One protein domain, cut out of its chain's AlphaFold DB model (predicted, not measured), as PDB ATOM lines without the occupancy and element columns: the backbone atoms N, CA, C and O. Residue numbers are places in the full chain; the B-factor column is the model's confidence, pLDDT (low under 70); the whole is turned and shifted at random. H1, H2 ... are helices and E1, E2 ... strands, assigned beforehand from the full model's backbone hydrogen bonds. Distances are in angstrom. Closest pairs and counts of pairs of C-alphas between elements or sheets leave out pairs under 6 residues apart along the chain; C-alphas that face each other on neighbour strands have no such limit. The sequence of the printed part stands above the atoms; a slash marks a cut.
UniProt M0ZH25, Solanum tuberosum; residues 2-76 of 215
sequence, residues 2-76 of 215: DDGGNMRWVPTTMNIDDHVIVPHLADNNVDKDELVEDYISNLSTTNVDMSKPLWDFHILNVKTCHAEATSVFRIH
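What this domain is: This is residues 2 to 76 of the 215 residues of a protein of Solanum tuberosum (UniProt M0ZH25). With little regular structure, the domain is a hairpin of two strands, E1 and E2, with H1 packed on it through residues 35 to 43, and a tail, residues 2 to 11, sticking out. Residues 20 to 21 pair in parallel with 57 to 58 of E1. The printed part has 75 residues, 24 of them in named elements, in the order H1, E1, E2; the class is mixed, the sheet antiparallel. It is loose, radius of gyration of the C-alphas 16.4 A, spanning 57 by 22 by 19 A.

Where its parts are: E1 is residues 55 to 60 and E2 residues 70 to 75, ending at C-alpha 75 (136.532, 162.391, 186.840). H1, residues 32 to 43, begins at C-alpha 32 (147.674, 182.981, 179.644); each element measures 16.5 A.

How they stand to each other: E1 and E2 form a hairpin at 169 degrees; N 58 and O 72 are 2.8 A apart, within hydrogen-bond range. The closest C-alphas of H1 and E2, Ile 40 and Val 72, are 7.6 A apart; those of H1 and E1, Val 36 and Leu 60, 7.5 A. In H1 every O i to N i+4 pair is within hydrogen-bond range.

The domain as a whole: The C-alphas farthest apart, Gly 4 and Asn 29, are 57.8 A apart. The printed part has no cut. The link from H1 to E1 is long. Residues 27 to 29 have pLDDT under 70.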
ATOM      1  N   ASP A   2     122.398 148.562 199.055       77.19
ATOM      2  CA  ASP A   2     121.156 147.838 199.342       77.19
ATOM      3  C   ASP A   2     121.167 147.309 200.788       77.19
ATOM      4  O   ASP A   2     122.179 147.413 201.487       77.19
ATOM      5  N   ASP A   3     120.049 146.738 201.234       79.94
ATOM      6  CA  ASP A   3     119.903 146.183 202.589       79.94
ATOM      7  C   ASP A   3     120.870 145.008 202.864       79.94
ATOM      8  O   ASP A   3     121.021 144.579 204.005       79.94
ATOM      9  N   GLY A   4     121.555 144.503 201.828       79.88
ATOM     10  CA  GLY A   4     122.591 143.471 201.896       79.88
ATOM     11  C   GLY A   4     124.029 144.001 201.826       79.88
ATOM     12  O   GLY A   4     124.958 143.198 201.763       79.88
ATOM     13  N   GLY A   5     124.238 145.321 201.825       83.88
ATOM     14  CA  GLY A   5     125.569 145.941 201.794       83.88
ATOM     15  C   GLY A   5     126.236 145.988 200.414       83.88
ATOM     16  O   GLY A   5     127.385 146.420 200.310       83.88
ATOM     17  N   ASN A   6     125.539 145.610 199.340       81.75
ATOM     18  CA  ASN A   6     126.078 145.671 197.987       81.75
ATOM     19  C   ASN A   6     125.995 147.095 197.422       81.75
ATOM     20  O   ASN A   6     125.008 147.827 197.581       81.75
ATOM     21  N   MET A   7     127.048 147.487 196.707       80.38
ATOM     22  CA  MET A   7     127.051 148.704 195.900       80.38
ATOM     23  C   MET A   7     126.269 148.441 194.610       80.38
ATOM     24  O   MET A   7     126.557 147.489 193.888       80.38
ATOM     25  N   ARG A   8     125.283 149.290 194.309       79.62
ATOM     26  CA  ARG A   8     124.487 149.219 193.077       79.62
ATOM     27  C   ARG A   8     124.458 150.577 192.394       79.62
ATOM     28  O   ARG A   8     124.407 151.600 193.076       79.62
ATOM     29  N   TRP A   9     124.436 150.572 191.065       79.06
ATOM     30  CA  TRP A   9     124.145 151.770 190.287       79.06
ATOM     31  C   TRP A   9     122.686 152.154 190.508       79.06
ATOM     32  O   TRP A   9     121.783 151.349 190.278       79.06
ATOM     33  N   VAL A  10     122.462 153.370 190.993       81.94
ATOM     34  CA  VAL A  10     121.125 153.931 191.184       81.94
ATOM     35  C   VAL A  10     120.981 155.090 190.206       81.94
ATOM     36  O   VAL A  10     121.887 155.923 190.141       81.94
ATOM     37  N   PRO A  11     119.888 155.155 189.429       84.19
ATOM     38  CA  PRO A  11     119.581 156.339 188.646       84.19
ATOM     39  C   PRO A  11     119.477 157.554 189.571       84.19
ATOM     40  O   PRO A  11     118.676 157.558 190.504       84.19
ATOM     41  N   THR A  12     120.288 158.572 189.307       84.00
ATOM     42  CA  THR A  12     120.327 159.801 190.103       84.00
ATOM     43  C   THR A  12     119.828 160.957 189.253       84.00
ATOM     44  O   THR A  12     120.271 161.128 188.116       84.00
ATOM     45  N   THR A  13     118.919 161.761 189.804       85.06
ATOM     46  CA  THR A  13     118.536 163.040 189.200       85.06
ATOM     47  C   THR A  13     119.716 163.992 189.313       85.06
ATOM     48  O   THR A  13     120.172 164.288 190.415       85.06
ATOM     49  N   MET A  14     120.228 164.438 188.172       84.38
ATOM     50  CA  MET A  14     121.435 165.245 188.089       84.38
ATOM     51  C   MET A  14     121.104 166.628 187.531       84.38
ATOM     52  O   MET A  14     120.441 166.736 186.501       84.38
ATOM     53  N   ASN A  15     121.606 167.670 188.189       89.12
ATOM     54  CA  ASN A  15     121.609 169.029 187.666       89.12
ATOM     55  C   ASN A  15     122.932 169.281 186.926       89.12
ATOM     56  O   ASN A  15     123.995 169.060 187.492       89.12
ATOM     57  N   ILE A  16     122.887 169.707 185.665       89.44
ATOM     58  CA  ILE A  16     124.091 169.894 184.835       89.44
ATOM     59  C   ILE A  16     124.865 171.151 185.256       89.44
ATOM     60  O   ILE A  16     126.096 171.156 185.198       89.44
ATOM     61  N   ASP A  17     124.160 172.178 185.730       91.06
ATOM     62  CA  ASP A  17     124.749 173.471 186.097       91.06
ATOM     63  C   ASP A  17     125.728 173.345 187.275       91.06
ATOM     64  O   ASP A  17     126.701 174.089 187.369       91.06
ATOM     65  N   ASP A  18     125.538 172.334 188.127       90.31
ATOM     66  CA  ASP A  18     126.431 172.051 189.253       90.31
ATOM     67  C   ASP A  18     127.749 171.385 188.817       90.31
ATOM     68  O   ASP A  18     128.670 171.240 189.627       90.31
ATOM     69  N   HIS A  19     127.855 170.949 187.560       91.88
ATOM     70  CA  HIS A  19     129.008 170.215 187.032       91.88
ATOM     71  C   HIS A  19     129.737 170.958 185.917       91.88
ATOM     72  O   HIS A  19     130.920 170.698 185.717       91.88
ATOM     73  N   VAL A  20     129.073 171.869 185.199       94.50
ATOM     74  CA  VAL A  20     129.706 172.696 184.165       94.50
ATOM     75  C   VAL A  20     130.136 174.027 184.770       94.50
ATOM     76  O   VAL A  20     129.324 174.906 185.033       94.50
ATOM     77  N   ILE A  21     131.440 174.185 184.973       93.69
ATOM     78  CA  ILE A  21     132.032 175.339 185.643       93.69
ATOM     79  C   ILE A  21     132.751 176.198 184.602       93.69
ATOM     80  O   ILE A  21     133.707 175.766 183.959       93.69
ATOM     81  N   VAL A  22     132.320 177.448 184.453       94.12
ATOM     82  CA  VAL A  22     132.972 178.433 183.578       94.12
ATOM     83  C   VAL A  22     133.622 179.497 184.463       94.12
ATOM     84  O   VAL A  22     132.964 180.468 184.837       94.12
ATOM     85  N   PRO A  23     134.885 179.312 184.892       91.44
ATOM     86  CA  PRO A  23     135.538 180.277 185.760       91.44
ATOM     87  C   PRO A  23     135.834 181.574 185.003       91.44
ATOM     88  O   PRO A  23     136.363 181.567 183.890       91.44
ATOM     89  N   HIS A  24     135.560 182.704 185.650       86.69
ATOM     90  CA  HIS A  24     136.052 183.998 185.196       86.69
ATOM     91  C   HIS A  24     137.528 184.135 185.570       86.69
ATOM     92  O   HIS A  24     137.872 184.459 186.706       86.69
ATOM     93  N   LEU A  25     138.406 183.859 184.608       82.19
ATOM     94  CA  LEU A  25     139.836 184.108 184.737       82.19
ATOM     95  C   LEU A  25     140.097 185.582 184.411       82.19
ATOM     96  O   LEU A  25     139.758 186.048 183.325       82.19
ATOM     97  N   ALA A  26     140.640 186.332 185.372       74.31
ATOM     98  CA  ALA A  26     140.965 187.739 185.165       74.31
ATOM     99  C   ALA A  26     142.069 187.873 184.102       74.31
ATOM    100  O   ALA A  26     143.132 187.270 184.244       74.31
ATOM    101  N   ASP A  27     141.822 188.684 183.070       67.12
ATOM    102  CA  ASP A  27     142.792 189.030 182.018       67.12
ATOM    103  C   ASP A  27     143.793 190.067 182.559       67.12
ATOM    104  O   ASP A  27     143.856 191.217 182.132       67.12
ATOM    105  N   ASN A  28     144.516 189.683 183.610       66.69
ATOM    106  CA  ASN A  28     145.659 190.441 184.102       66.69
ATOM    107  C   ASN A  28     146.845 190.204 183.148       66.69
ATOM    108  O   ASN A  28     146.851 189.219 182.418       66.69
ATOM    109  N   ASN A  29     147.884 191.048 183.186       65.69
ATOM    110  CA  ASN A  29     149.120 190.923 182.377       65.69
ATOM    111  C   ASN A  29     149.969 189.652 182.665       65.69
ATOM    112  O   ASN A  29     151.183 189.660 182.478       65.69
ATOM    113  N   VAL A  30     149.363 188.589 183.186       76.38
ATOM    114  CA  VAL A  30     149.978 187.287 183.439       76.38
ATOM    115  C   VAL A  30     149.924 186.464 182.152       76.38
ATOM    116  O   VAL A  30     148.999 186.604 181.351       76.38
ATOM    117  N   ASP A  31     150.919 185.606 181.949       87.94
ATOM    118  CA  ASP A  31     150.930 184.666 180.835       87.94
ATOM    119  C   ASP A  31     149.686 183.755 180.878       87.94
ATOM    120  O   ASP A  31     149.406 183.083 181.873       87.94
ATOM    121  N   LYS A  32     148.921 183.745 179.781       88.62
ATOM    122  CA  LYS A  32     147.674 182.981 179.644       88.62
ATOM    123  C   LYS A  32     147.918 181.478 179.707       88.62
ATOM    124  O   LYS A  32     147.058 180.750 180.203       88.62
ATOM    125  N   ASP A  33     149.079 181.024 179.243       89.62
ATOM    126  CA  ASP A  33     149.463 179.618 179.321       89.62
ATOM    127  C   ASP A  33     149.715 179.204 180.770       89.62
ATOM    128  O   ASP A  33     149.171 178.199 181.230       89.62
ATOM    129  N   GLU A  34     150.453 180.029 181.515       89.69
ATOM    130  CA  GLU A  34     150.713 179.808 182.937       89.69
ATOM    131  C   GLU A  34     149.421 179.827 183.764       89.69
ATOM    132  O   GLU A  34     149.238 178.971 184.627       89.69
ATOM    133  N   LEU A  35     148.479 180.726 183.459       90.38
ATOM    134  CA  LEU A  35     147.173 180.760 184.125       90.38
ATOM    135  C   LEU A  35     146.398 179.442 183.967       90.38
ATOM    136  O   LEU A  35     145.804 178.953 184.932       90.38
ATOM    137  N   VAL A  36     146.395 178.858 182.765       91.44
ATOM    138  CA  VAL A  36     145.734 177.570 182.500       91.44
ATOM    139  C   VAL A  36     146.453 176.427 183.222       91.44
ATOM    140  O   VAL A  36     145.799 175.597 183.857       91.44
ATOM    141  N   GLU A  37     147.786 176.399 183.176       92.38
ATOM    142  CA  GLU A  37     148.612 175.414 183.887       92.38
ATOM    143  C   GLU A  37     148.380 175.449 185.402       92.38
ATOM    144  O   GLU A  37     148.162 174.410 186.034       92.38
ATOM    145  N   ASP A  38     148.368 176.642 185.993       91.19
ATOM    146  CA  ASP A  38     148.134 176.833 187.420       91.19
ATOM    147  C   ASP A  38     146.722 176.432 187.825       91.19
ATOM    148  O   ASP A  38     146.541 175.802 188.875       91.19
ATOM    149  N   TYR A  39     145.727 176.745 186.990       91.94
ATOM    150  CA  TYR A  39     144.349 176.327 187.210       91.94
ATOM    151  C   TYR A  39     144.234 174.803 187.256       91.94
ATOM    152  O   TYR A  39     143.707 174.258 188.226       91.94
ATOM    153  N   ILE A  40     144.775 174.109 186.251       92.69
ATOM    154  CA  ILE A  40     144.760 172.640 186.176       92.69
ATOM    155  C   ILE A  40     145.514 172.033 187.367       92.69
ATOM    156  O   ILE A  40     145.019 171.099 187.995       92.69
ATOM    157  N   SER A  41     146.665 172.605 187.728       92.12
ATOM    158  CA  SER A  41     147.479 172.153 188.865       92.12
ATOM    159  C   SER A  41     146.796 172.352 190.214       92.12
ATOM    160  O   SER A  41     146.991 171.573 191.143       92.12
ATOM    161  N   ASN A  42     146.009 173.416 190.366       91.44
ATOM    162  CA  ASN A  42     145.168 173.586 191.547       91.44
ATOM    163  C   ASN A  42     144.025 172.572 191.532       91.44
ATOM    164  O   ASN A  42     143.794 171.886 192.529       91.44
ATOM    165  N   LEU A  43     143.357 172.421 190.390       91.69
ATOM    166  CA  LEU A  43     142.217 171.527 190.236       91.69
ATOM    167  C   LEU A  43     142.571 170.071 190.577       91.69
ATOM    168  O   LEU A  43     141.789 169.408 191.257       91.69
ATOM    169  N   SER A  44     143.762 169.597 190.204       88.00
ATOM    170  CA  SER A  44     144.249 168.249 190.538       88.00
ATOM    171  C   SER A  44     144.471 168.009 192.035       88.00
ATOM    172  O   SER A  44     144.484 166.863 192.468       88.00
ATOM    173  N   THR A  45     144.662 169.068 192.829       87.69
ATOM    174  CA  THR A  45     144.879 168.965 194.289       87.69
ATOM    175  C   THR A  45     143.598 169.094 195.109       87.69
ATOM    176  O   THR A  45     143.605 168.836 196.310       87.69
ATOM    177  N   THR A  46     142.493 169.493 194.479       88.62
ATOM    178  CA  THR A  46     141.205 169.658 195.160       88.62
ATOM    179  C   THR A  46     140.375 168.384 195.076       88.62
ATOM    180  O   THR A  46     140.401 167.672 194.073       88.62
ATOM    181  N   ASN A  47     139.608 168.104 196.130       86.56
ATOM    182  CA  ASN A  47     138.688 166.973 196.140       86.56
ATOM    183  C   ASN A  47     137.414 167.300 195.357       86.56
ATOM    184  O   ASN A  47     136.923 168.429 195.389       86.56
ATOM    185  N   VAL A  48     136.869 166.287 194.685       87.19
ATOM    186  CA  VAL A  48     135.532 166.359 194.092       87.19
ATOM    187  C   VAL A  48     134.503 166.258 195.216       87.19
ATOM    188  O   VAL A  48     134.668 165.469 196.149       87.19
ATOM    189  N   ASP A  49     133.451 167.066 195.137       88.06
ATOM    190  CA  ASP A  49     132.339 167.007 196.080       88.06
ATOM    191  C   ASP A  49     131.617 165.657 195.972       88.06
ATOM    192  O   ASP A  49     131.096 165.288 194.919       88.06
ATOM    193  N   MET A  50     131.598 164.924 197.084       87.38
ATOM    194  CA  MET A  50     131.039 163.576 197.174       87.38
ATOM    195  C   MET A  50     129.509 163.563 197.318       87.38
ATOM    196  O   MET A  50     128.911 162.487 197.328       87.38
ATOM    197  N   SER A  51     128.864 164.730 197.450       87.06
ATOM    198  CA  SER A  51     127.401 164.852 197.530       87.06
ATOM    199  C   SER A  51     126.701 164.749 196.167       87.06
ATOM    200  O   SER A  51     125.492 164.515 196.106       87.06
ATOM    201  N   LYS A  52     127.463 164.869 195.075       88.69
ATOM    202  CA  LYS A  52     126.999 164.829 193.685       88.69
ATOM    203  C   LYS A  52     127.765 163.770 192.877       88.69
ATOM    204  O   LYS A  52     128.742 163.209 193.379       88.69
ATOM    205  N   PRO A  53     127.344 163.432 191.641       89.12
ATOM    206  CA  PRO A  53     128.129 162.557 190.770       89.12
ATOM    207  C   PRO A  53     129.596 163.009 190.680       89.12
ATOM    208  O   PRO A  53     129.880 164.194 190.555       89.12
ATOM    209  N   LEU A  54     130.543 162.072 190.759       91.75
ATOM    210  CA  LEU A  54     131.953 162.383 191.039       91.75
ATOM    211  C   LEU A  54     132.751 162.858 189.812       91.75
ATOM    212  O   LEU A  54     133.811 162.315 189.491       91.75
ATOM    213  N   TRP A  55     132.229 163.848 189.104       91.50
ATOM    214  CA  TRP A  55     132.856 164.443 187.936       91.50
ATOM    215  C   TRP A  55     132.479 165.916 187.806       91.50
ATOM    216  O   TRP A  55     131.420 166.327 188.267       91.50
ATOM    217  N   ASP A  56     133.314 166.706 187.149       94.50
ATOM    218  CA  ASP A  56     133.019 168.084 186.763       94.50
ATOM    219  C   ASP A  56     133.779 168.477 185.493       94.50
ATOM    220  O   ASP A  56     134.792 167.886 185.111       94.50
ATOM    221  N   PHE A  57     133.229 169.456 184.789       94.38
ATOM    222  CA  PHE A  57     133.691 169.915 183.495       94.38
ATOM    223  C   PHE A  57     133.936 171.417 183.542       94.38
ATOM    224  O   PHE A  57     133.024 172.200 183.786       94.38
ATOM    225  N   HIS A  58     135.174 171.822 183.294       95.31
ATOM    226  CA  HIS A  58     135.604 173.206 183.394       95.31
ATOM    227  C   HIS A  58     135.899 173.765 182.005       95.31
ATOM    228  O   HIS A  58     136.649 173.155 181.244       95.31
ATOM    229  N   ILE A  59     135.345 174.932 181.674       95.06
ATOM    230  CA  ILE A  59     135.579 175.607 180.391       95.06
ATOM    231  C   ILE A  59     136.343 176.900 180.650       95.06
ATOM    232  O   ILE A  59     135.788 177.886 181.129       95.06
ATOM    233  N   LEU A  60     137.630 176.897 180.321       93.81
ATOM    234  CA  LEU A  60     138.518 178.043 180.447       93.81
ATOM    235  C   LEU A  60     138.484 178.826 179.134       93.81
ATOM    236  O   LEU A  60     139.162 178.474 178.168       93.81
ATOM    237  N   ASN A  61     137.674 179.883 179.092       91.69
ATOM    238  CA  ASN A  61     137.523 180.728 177.908       91.69
ATOM    239  C   ASN A  61     138.643 181.779 177.821       91.69
ATOM    240  O   ASN A  61     138.397 182.984 177.883       91.69
ATOM    241  N   VAL A  62     139.887 181.305 177.758       89.31
ATOM    242  CA  VAL A  62     141.093 182.127 177.646       89.31
ATOM    243  C   VAL A  62     141.883 181.655 176.438       89.31
ATOM    244  O   VAL A  62     142.233 180.479 176.337       89.31
ATOM    245  N   LYS A  63     142.191 182.597 175.547       88.56
ATOM    246  CA  LYS A  63     143.002 182.351 174.357       88.56
ATOM    247  C   LYS A  63     144.470 182.172 174.740       88.56
ATOM    248  O   LYS A  63     145.128 183.139 175.122       88.56
ATOM    249  N   THR A  64     144.959 180.947 174.633       87.94
ATOM    250  CA  THR A  64     146.358 180.563 174.848       87.94
ATOM    251  C   THR A  64     147.166 180.694 173.558       87.94
ATOM    252  O   THR A  64     146.624 181.012 172.496       87.94
ATOM    253  N   CYS A  65     148.476 180.429 173.605       85.06
ATOM    254  CA  CYS A  65     149.291 180.410 172.384       85.06
ATOM    255  C   CYS A  65     148.906 179.274 171.412       85.06
ATOM    256  O   CYS A  65     149.248 179.321 170.228       85.06
ATOM    257  N   HIS A  66     148.191 178.253 171.902       83.81
ATOM    258  CA  HIS A  66     147.882 177.027 171.165       83.81
ATOM    259  C   HIS A  66     146.381 176.765 170.953       83.81
ATOM    260  O   HIS A  66     146.038 175.947 170.100       83.81
ATOM    261  N   ALA A  67     145.484 177.422 171.696       86.69
ATOM    262  CA  ALA A  67     144.043 177.189 171.619       86.69
ATOM    263  C   ALA A  67     143.227 178.460 171.910       86.69
ATOM    264  O   ALA A  67     143.655 179.344 172.645       86.69
ATOM    265  N   GLU A  68     142.018 178.542 171.351       89.62
ATOM    266  CA  GLU A  68     141.094 179.656 171.629       89.62
ATOM    267  C   GLU A  68     140.442 179.534 173.018       89.62
ATOM    268  O   GLU A  68     140.150 180.537 173.661       89.62
ATOM    269  N   ALA A  69     140.236 178.298 173.481       91.00
ATOM    270  CA  ALA A  69     139.721 177.962 174.801       91.00
ATOM    271  C   ALA A  69     140.196 176.557 175.202       91.00
ATOM    272  O   ALA A  69     140.462 175.713 174.341       91.00
ATOM    273  N   THR A  70     140.242 176.290 176.507       92.62
ATOM    274  CA  THR A  70     140.664 174.998 177.063       92.62
ATOM    275  C   THR A  70     139.540 174.390 177.889       92.62
ATOM    276  O   THR A  70     139.029 175.020 178.810       92.62
ATOM    277  N   SER A  71     139.169 173.145 177.597       93.38
ATOM    278  CA  SER A  71     138.227 172.375 178.414       93.38
ATOM    279  C   SER A  71     138.957 171.350 179.276       93.38
ATOM    280  O   SER A  71     139.789 170.602 178.762       93.38
ATOM    281  N   VAL A  72     138.600 171.257 180.553       93.81
ATOM    282  CA  VAL A  72     139.173 170.302 181.503       93.81
ATOM    283  C   VAL A  72     138.055 169.421 182.043       93.81
ATOM    284  O   VAL A  72     137.131 169.913 182.682       93.81
ATOM    285  N   PHE A  73     138.135 168.116 181.786       93.12
ATOM    286  CA  PHE A  73     137.196 167.143 182.338       93.12
ATOM    287  C   PHE A  73     137.862 166.386 183.482       93.12
ATOM    288  O   PHE A  73     138.847 165.676 183.266       93.12
ATOM    289  N   ARG A  74     137.337 166.537 184.696       92.38
ATOM    290  CA  ARG A  74     137.829 165.841 185.880       92.38
ATOM    291  C   ARG A  74     136.814 164.791 186.312       92.38
ATOM    292  O   ARG A  74     135.619 165.039 186.421       92.38
ATOM    293  N   ILE A  75     137.321 163.583 186.536       91.00
ATOM    294  CA  ILE A  75     136.532 162.391 186.840       91.00
ATOM    295  C   ILE A  75     137.219 161.667 187.990       91.00
ATOM    296  O   ILE A  75     138.427 161.432 187.949       91.00
ATOM    297  N   HIS A  76     136.457 161.288 189.011       90.31
ATOM    298  CA  HIS A  76     136.978 160.484 190.105       90.31
ATOM    299  C   HIS A  76     137.260 159.039 189.659       90.31
ATOM    300  O   HIS A  76     136.470 158.435 188.932       90.31
TER     301      HIS A  76